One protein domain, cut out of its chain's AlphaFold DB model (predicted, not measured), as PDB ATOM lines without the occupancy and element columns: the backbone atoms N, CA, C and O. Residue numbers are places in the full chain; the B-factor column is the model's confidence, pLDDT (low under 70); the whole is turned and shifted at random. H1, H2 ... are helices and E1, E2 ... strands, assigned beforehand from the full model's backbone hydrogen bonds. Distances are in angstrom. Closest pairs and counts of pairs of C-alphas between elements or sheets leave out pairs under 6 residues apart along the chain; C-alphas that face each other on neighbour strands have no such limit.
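What this domain is: This is residues 25 to 82 of the 89 residues of the protein "Peptidoglycan bridge formation glycyltransferase FemA/FemB family protein" of Kribbellaceae bacterium (UniProt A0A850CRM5). A long hairpin of strands, E2 and E3, with short E1 beside E2, makes a narrow sheet; two short helices, H1 and H2, cover one face in two layers, the other face bare. The printed part has 58 residues, in order E1 H1 H2 E2 E3, class mixed; the sheet, E1 - E2 - E3, is antiparallel. It is compact, radius of gyration of the C-alphas 11.4 A, yet elongated, 37 by 23 by 15 A.

How they stand to each other: Start at E1, residues 25 to 28, antiparallel to E2, residues 60 to 67, with N 27 and O 65 2.9 A apart. H1, residues 31 to 38, lies over E2 and E3, residues 73 to 81, at a height over the sheet of 8.4 A; the closest C-alphas of H1 and E2, Ala 31 and Gln 63, are 6.4 A apart. H2, residues 50 to 55, lies over E2 on the same face, height over the sheet 9.2 A. E2 and E3 form an antiparallel hairpin, with N 62 and O 79 3.0 A apart. In H1 and H2 every O i to N i+4 pair is within hydrogen-bond range.

Where its parts are: Find C-alpha 25 at (5.015, 9.810, -30.714), where E1 begins; E3 runs 22.8 A to C-alpha 81 at (21.568, 5.564, -18.103).

The domain as a whole: The printed part has no cut; the H1 to H2 link is long, and no printed residue is under 70 in pLDDT.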
ATOM      1  N   ARG A  25       3.813  10.439 -30.166       96.25
ATOM      2  CA  ARG A  25       5.015   9.810 -30.714       96.25
ATOM      3  C   ARG A  25       6.202  10.204 -29.855       96.25
ATOM      4  O   ARG A  25       6.344  11.368 -29.504       96.25
ATOM      5  N   LEU A  26       7.049   9.235 -29.541       97.50
ATOM      6  CA  LEU A  26       8.300   9.495 -28.847       97.50
ATOM      7  C   LEU A  26       9.393   9.801 -29.874       97.50
ATOM      8  O   LEU A  26       9.503   9.094 -30.879       97.50
ATOM      9  N   GLN A  27      10.190  10.835 -29.624       98.25
ATOM     10  CA  GLN A  27      11.320  11.211 -30.472       98.25
ATOM     11  C   GLN A  27      12.549  11.566 -29.638       98.25
ATOM     12  O   GLN A  27      12.423  12.101 -28.537       98.25
ATOM     13  N   LEU A  28      13.732  11.282 -30.188       98.31
ATOM     14  CA  LEU A  28      14.978  11.877 -29.712       98.31
ATOM     15  C   LEU A  28      15.013  13.339 -30.146       98.31
ATOM     16  O   LEU A  28      14.785  13.643 -31.317       98.31
ATOM     17  N   LEU A  29      15.317  14.224 -29.206       98.19
ATOM     18  CA  LEU A  29      15.441  15.652 -29.445       98.19
ATOM     19  C   LEU A  29      16.904  16.092 -29.346       98.19
ATOM     20  O   LEU A  29      17.628  15.649 -28.450       98.19
ATOM     21  N   PRO A  30      17.348  17.031 -30.195       97.38
ATOM     22  CA  PRO A  30      18.580  17.764 -29.956       97.38
ATOM     23  C   PRO A  30      18.538  18.474 -28.596       97.38
ATOM     24  O   PRO A  30      17.526  19.059 -28.207       97.38
ATOM     25  N   ALA A  31      19.668  18.499 -27.885       95.75
ATOM     26  CA  ALA A  31      19.740  19.077 -26.540       95.75
ATOM     27  C   ALA A  31      19.288  20.553 -26.469       95.75
ATOM     28  O   ALA A  31      18.721  20.970 -25.459       95.75
ATOM     29  N   ALA A  32      19.511  21.336 -27.530       96.94
ATOM     30  CA  ALA A  32      19.106  22.742 -27.604       96.94
ATOM     31  C   ALA A  32      17.580  22.925 -27.715       96.94
ATOM     32  O   ALA A  32      17.010  23.806 -27.069       96.94
ATOM     33  N   GLU A  33      16.915  22.077 -28.501       97.94
ATOM     34  CA  GLU A  33      15.458  22.088 -28.662       97.94
ATOM     35  C   GLU A  33      14.773  21.638 -27.370       97.94
ATOM     36  O   GLU A  33      13.904  22.331 -26.839       97.94
ATOM     37  N   TYR A  34      15.275  20.550 -26.784       98.00
ATOM     38  CA  TYR A  34      14.862  20.084 -25.467       98.00
ATOM     39  C   TYR A  34      15.005  21.184 -24.393       98.00
ATOM     40  O   TYR A  34      14.065  21.445 -23.644       98.00
ATOM     41  N   LEU A  35      16.154  21.875 -24.329       97.50
ATOM     42  CA  LEU A  35      16.376  22.950 -23.353       97.50
ATOM     43  C   LEU A  35      15.429  24.131 -23.580       97.50
ATOM     44  O   LEU A  35      14.970  24.739 -22.614       97.50
ATOM     45  N   SER A  36      15.127  24.451 -24.837       97.38
ATOM     46  CA  SER A  36      14.168  25.505 -25.170       97.38
ATOM     47  C   SER A  36      12.789  25.193 -24.591       97.38
ATOM     48  O   SER A  36      12.195  26.077 -23.983       97.38
ATOM     49  N   PHE A  37      12.339  23.935 -24.670       97.38
ATOM     50  CA  PHE A  37      11.089  23.496 -24.044       97.38
ATOM     51  C   PHE A  37      11.161  23.499 -22.511       97.38
ATOM     52  O   PHE A  37      10.275  24.026 -21.850       97.38
ATOM     53  N   VAL A  38      12.237  22.979 -21.908       97.12
ATOM     54  CA  VAL A  38      12.398  22.987 -20.438       97.12
ATOM     55  C   VAL A  38      12.292  24.406 -19.868       97.12
ATOM     56  O   VAL A  38      11.676  24.604 -18.824       97.12
ATOM     57  N   ARG A  39      12.833  25.410 -20.569       96.50
ATOM     58  CA  ARG A  39      12.774  26.819 -20.149       96.50
ATOM     59  C   ARG A  39      11.365  27.414 -20.146       96.50
ATOM     60  O   ARG A  39      11.175  28.443 -19.502       96.50
ATOM     61  N   THR A  40      10.390  26.811 -20.829       96.56
ATOM     62  CA  THR A  40       8.991  27.267 -20.785       96.56
ATOM     63  C   THR A  40       8.235  26.731 -19.568       96.56
ATOM     64  O   THR A  40       7.127  27.185 -19.293       96.56
ATOM     65  N   LEU A  41       8.799  25.763 -18.837       94.56
ATOM     66  CA  LEU A  41       8.160  25.113 -17.696       94.56
ATOM     67  C   LEU A  41       8.617  25.761 -16.383       94.56
ATOM     68  O   LEU A  41       9.756  25.589 -15.951       94.56
ATOM     69  N   SER A  42       7.708  26.458 -15.700       92.38
ATOM     70  CA  SER A  42       7.996  27.120 -14.415       92.38
ATOM     71  C   SER A  42       8.366  26.152 -13.285       92.38
ATOM     72  O   SER A  42       9.036  26.540 -12.333       92.38
ATOM     73  N   SER A  43       7.942  24.893 -13.390       90.69
ATOM     74  CA  SER A  43       8.192  23.828 -12.416       90.69
ATOM     75  C   SER A  43       9.301  22.859 -12.837       90.69
ATOM     76  O   SER A  43       9.451  21.798 -12.226       90.69
ATOM     77  N   ALA A  44      10.078  23.180 -13.878       93.38
ATOM     78  CA  ALA A  44      11.172  22.321 -14.308       93.38
ATOM     79  C   ALA A  44      12.231  22.160 -13.207       93.38
ATOM     80  O   ALA A  44      12.746  23.130 -12.650       93.38
ATOM     81  N   SER A  45      12.601  20.910 -12.931       94.62
ATOM     82  CA  SER A  45      13.726  20.608 -12.050       94.62
ATOM     83  C   SER A  45      15.047  20.909 -12.749       94.62
ATOM     84  O   SER A  45      15.233  20.565 -13.914       94.62
ATOM     85  N   PHE A  46      16.017  21.440 -12.004       92.00
ATOM     86  CA  PHE A  46      17.396  21.588 -12.472       92.00
ATOM     87  C   PHE A  46      18.004  20.269 -12.990       92.00
ATOM     88  O   PHE A  46      18.812  20.282 -13.916       92.00
ATOM     89  N   LEU A  47      17.574  19.121 -12.452       95.69
ATOM     90  CA  LEU A  47      18.021  17.796 -12.902       95.69
ATOM     91  C   LEU A  47      17.596  17.465 -14.338       95.69
ATOM     92  O   LEU A  47      18.102  16.506 -14.907       95.69
ATOM     93  N   GLN A  48      16.665  18.232 -14.907       96.81
ATOM     94  CA  GLN A  48      16.257  18.114 -16.300       96.81
ATOM     95  C   GLN A  48      17.126  18.963 -17.239       96.81
ATOM     96  O   GLN A  48      16.923  18.881 -18.440       96.81
ATOM     97  N   CYS A  49      18.086  19.766 -16.769       95.81
ATOM     98  CA  CYS A  49      18.946  20.574 -17.642       95.81
ATOM     99  C   CYS A  49      20.016  19.718 -18.359       95.81
ATOM    100  O   CYS A  49      20.731  18.966 -17.699       95.81
ATOM    101  N   PRO A  50      20.266  19.887 -19.678       95.62
ATOM    102  CA  PRO A  50      21.338  19.164 -20.383       95.62
ATOM    103  C   PRO A  50      22.747  19.366 -19.806       95.62
ATOM    104  O   PRO A  50      23.598  18.481 -19.904       95.62
ATOM    105  N   SER A  51      22.995  20.498 -19.146       94.88
ATOM    106  CA  SER A  51      24.243  20.741 -18.417       94.88
ATOM    107  C   SER A  51      24.448  19.771 -17.248       94.88
ATOM    108  O   SER A  51      25.587  19.414 -16.951       94.88
ATOM    109  N   TRP A  52      23.374  19.276 -16.623       95.56
ATOM    110  CA  TRP A  52      23.457  18.272 -15.564       95.56
ATOM    111  C   TRP A  52      23.923  16.910 -16.092       95.56
ATOM    112  O   TRP A  52      24.793  16.275 -15.497       95.56
ATOM    113  N   ALA A  53      23.433  16.490 -17.262       93.38
ATOM    114  CA  ALA A  53      23.952  15.301 -17.942       93.38
ATOM    115  C   ALA A  53      25.462  15.401 -18.209       93.38
ATOM    116  O   ALA A  53      26.198  14.440 -18.007       93.38
ATOM    117  N   SER A  54      25.939  16.591 -18.587       92.12
ATOM    118  CA  SER A  54      27.353  16.824 -18.919       92.12
ATOM    119  C   SER A  54      28.300  16.619 -17.725       92.12
ATOM    120  O   SER A  54      29.457  16.241 -17.914       92.12
ATOM    121  N   VAL A  55      27.830  16.829 -16.486       95.75
ATOM    122  CA  VAL A  55      28.634  16.559 -15.277       95.75
ATOM    123  C   VAL A  55      28.586  15.089 -14.843       95.75
ATOM    124  O   VAL A  55      29.420  14.648 -14.054       95.75
ATOM    125  N   LYS A  56      27.657  14.294 -15.380       91.75
ATOM    126  CA  LYS A  56      27.506  12.859 -15.108       91.75
ATOM    127  C   LYS A  56      28.231  12.018 -16.163       91.75
ATOM    128  O   LYS A  56      27.627  11.177 -16.805       91.75
ATOM    129  N   ARG A  57      29.547  12.202 -16.305       89.38
ATOM    130  CA  ARG A  57      30.362  11.612 -17.396       89.38
ATOM    131  C   ARG A  57      30.309  10.084 -17.535       89.38
ATOM    132  O   ARG A  57      30.537   9.572 -18.620       89.38
ATOM    133  N   GLU A  58      30.025   9.355 -16.457       92.25
ATOM    134  CA  GLU A  58      29.849   7.891 -16.494       92.25
ATOM    135  C   GLU A  58      28.464   7.443 -16.996       92.25
ATOM    136  O   GLU A  58      28.186   6.246 -17.090       92.25
ATOM    137  N   TRP A  59      27.571   8.392 -17.264       95.50
ATOM    138  CA  TRP A  59      26.210   8.162 -17.718       95.50
ATOM    139  C   TRP A  59      26.091   8.626 -19.165       95.50
ATOM    140  O   TRP A  59      26.514   9.725 -19.518       95.50
ATOM    141  N   ALA A  60      25.484   7.789 -19.999       95.38
ATOM    142  CA  ALA A  60      24.964   8.231 -21.277       95.38
ATOM    143  C   ALA A  60      23.672   9.021 -21.042       95.38
ATOM    144  O   ALA A  60      22.956   8.790 -20.060       95.38
ATOM    145  N   ALA A  61      23.394   9.964 -21.936       96.44
ATOM    146  CA  ALA A  61      22.241  10.839 -21.839       96.44
ATOM    147  C   ALA A  61      21.489  10.887 -23.162       96.44
ATOM    148  O   ALA A  61      22.096  11.048 -24.219       96.44
ATOM    149  N   GLU A  62      20.168  10.808 -23.074       97.50
ATOM    150  CA  GLU A  62      19.252  11.027 -24.186       97.50
ATOM    151  C   GLU A  62      18.184  12.036 -23.774       97.50
ATOM    152  O   GLU A  62      17.715  12.058 -22.631       97.50
ATOM    153  N   GLN A  63      17.804  12.889 -24.717       98.31
ATOM    154  CA  GLN A  63      16.721  13.844 -24.567       98.31
ATOM    155  C   GLN A  63      15.545  13.341 -25.385       98.31
ATOM    156  O   GLN A  63      15.651  13.167 -26.598       98.31
ATOM    157  N   LEU A  64      14.426  13.101 -24.713       98.31
ATOM    158  CA  LEU A  64      13.208  12.593 -25.321       98.31
ATOM    159  C   LEU A  64      12.137  13.676 -25.355       98.31
ATOM    160  O   LEU A  64      12.036  14.490 -24.433       98.31
ATOM    161  N   GLY A  65      11.316  13.640 -26.399       97.94
ATOM    162  CA  GLY A  65      10.125  14.462 -26.564       97.94
ATOM    163  C   GLY A  65       8.899  13.617 -26.878       97.94
ATOM    164  O   GLY A  65       8.974  12.668 -27.663       97.94
ATOM    165  N   TRP A  66       7.764  13.982 -26.287       97.56
ATOM    166  CA  TRP A  66       6.452  13.498 -26.704       97.56
ATOM    167  C   TRP A  66       5.847  14.494 -27.676       97.56
ATOM    168  O   TRP A  66       5.613  15.650 -27.324       97.56
ATOM    169  N   ILE A  67       5.592  14.016 -28.887       97.00
ATOM    170  CA  ILE A  67       5.054  14.799 -29.989       97.00
ATOM    171  C   ILE A  67       3.597  14.413 -30.187       97.00
ATOM    172  O   ILE A  67       3.291  13.226 -30.346       97.00
ATOM    173  N   ASP A  68       2.707  15.396 -30.176       94.19
ATOM    174  CA  ASP A  68       1.303  15.173 -30.502       94.19
ATOM    175  C   ASP A  68       1.084  14.981 -32.016       94.19
ATOM    176  O   ASP A  68       2.016  14.785 -32.807       94.19
ATOM    177  N   ARG A  69      -0.183  14.948 -32.427       92.50
ATOM    178  CA  ARG A  69      -0.556  14.743 -33.831       92.50
ATOM    179  C   ARG A  69      -0.261  15.954 -34.709       92.50
ATOM    180  O   ARG A  69       0.022  15.759 -35.888       92.50
ATOM    181  N   ASP A  70      -0.305  17.150 -34.133       92.62
ATOM    182  CA  ASP A  70      -0.062  18.416 -34.824       92.62
ATOM    183  C   ASP A  70       1.443  18.708 -34.946       92.62
ATOM    184  O   ASP A  70       1.856  19.643 -35.629       92.62
ATOM    185  N   GLY A  71       2.279  17.864 -34.333       93.12
ATOM    186  CA  GLY A  71       3.730  17.982 -34.367       93.12
ATOM    187  C   GLY A  71       4.291  18.819 -33.222       93.12
ATOM    188  O   GLY A  71       5.488  19.099 -33.222       93.12
ATOM    189  N   ALA A  72       3.471  19.206 -32.245       94.75
ATOM    190  CA  ALA A  72       3.925  19.983 -31.107       94.75
ATOM    191  C   ALA A  72       4.556  19.083 -30.039       94.75
ATOM    192  O   ALA A  72       4.065  17.994 -29.726       94.75
ATOM    193  N   ILE A  73       5.647  19.567 -29.441       96.56
ATOM    194  CA  ILE A  73       6.205  18.976 -28.227       96.56
ATOM    195  C   ILE A  73       5.240  19.293 -27.084       96.56
ATOM    196  O   ILE A  73       4.981  20.459 -26.795       96.56
ATOM    197  N   VAL A  74       4.722  18.265 -26.417       95.81
ATOM    198  CA  VAL A  74       3.803  18.410 -25.270       95.81
ATOM    199  C   VAL A  74       4.422  17.953 -23.952       95.81
ATOM    200  O   VAL A  74       3.840  18.126 -22.883       95.81
ATOM    201  N   GLY A  75       5.619  17.377 -24.016       95.94
ATOM    202  CA  GLY A  75       6.392  16.958 -22.862       95.94
ATOM    203  C   GLY A  75       7.795  16.543 -23.271       95.94
ATOM    204  O   GLY A  75       8.031  16.165 -24.420       95.94
ATOM    205  N   VAL A  76       8.717  16.585 -22.315       97.75
ATOM    206  CA  VAL A  76      10.111  16.188 -22.515       97.75
ATOM    207  C   VAL A  76      10.642  15.449 -21.295       97.75
ATOM    208  O   VAL A  76      10.136  15.628 -20.188       97.75
ATOM    209  N   ALA A  77      11.665  14.624 -21.493       97.38
ATOM    210  CA  ALA A  77      12.400  13.995 -20.404       97.38
ATOM    211  C   ALA A  77      13.876  13.827 -20.762       97.38
ATOM    212  O   ALA A  77      14.214  13.393 -21.864       97.38
ATOM    213  N   GLN A  78      14.753  14.133 -19.809       97.69
ATOM    214  CA  GLN A  78      16.146  13.709 -19.861       97.69
ATOM    215  C   GLN A  78      16.290  12.327 -19.224       97.69
ATOM    216  O   GLN A  78      15.980  12.138 -18.046       97.69
ATOM    217  N   VAL A  79      16.816  11.375 -19.991       97.44
ATOM    218  CA  VAL A  79      17.118  10.022 -19.528       97.44
ATOM    219  C   VAL A  79      18.621   9.887 -19.358       97.44
ATOM    220  O   VAL A  79      19.374  10.069 -20.310       97.44
ATOM    221  N   LEU A  80      19.051   9.555 -18.142       97.12
ATOM    222  CA  LEU A  80      20.432   9.196 -17.845       97.12
ATOM    223  C   LEU A  80      20.500   7.699 -17.582       97.12
ATOM    224  O   LEU A  80      19.800   7.192 -16.705       97.12
ATOM    225  N   TYR A  81      21.372   6.996 -18.294       96.12
ATOM    226  CA  TYR A  81      21.568   5.564 -18.103       96.12
ATOM    227  C   TYR A  81      23.049   5.202 -18.058       96.12
ATOM    228  O   TYR A  81      23.891   5.803 -18.722       96.12
ATOM    229  N   ARG A  82      23.376   4.193 -17.249       95.56
ATOM    230  CA  ARG A  82      24.722   3.621 -17.169       95.56
ATOM    231  C   ARG A  82      24.653   2.108 -17.051       95.56
ATOM    232  O   ARG A  82      23.682   1.560 -16.530       95.56
TER     233      ARG A  82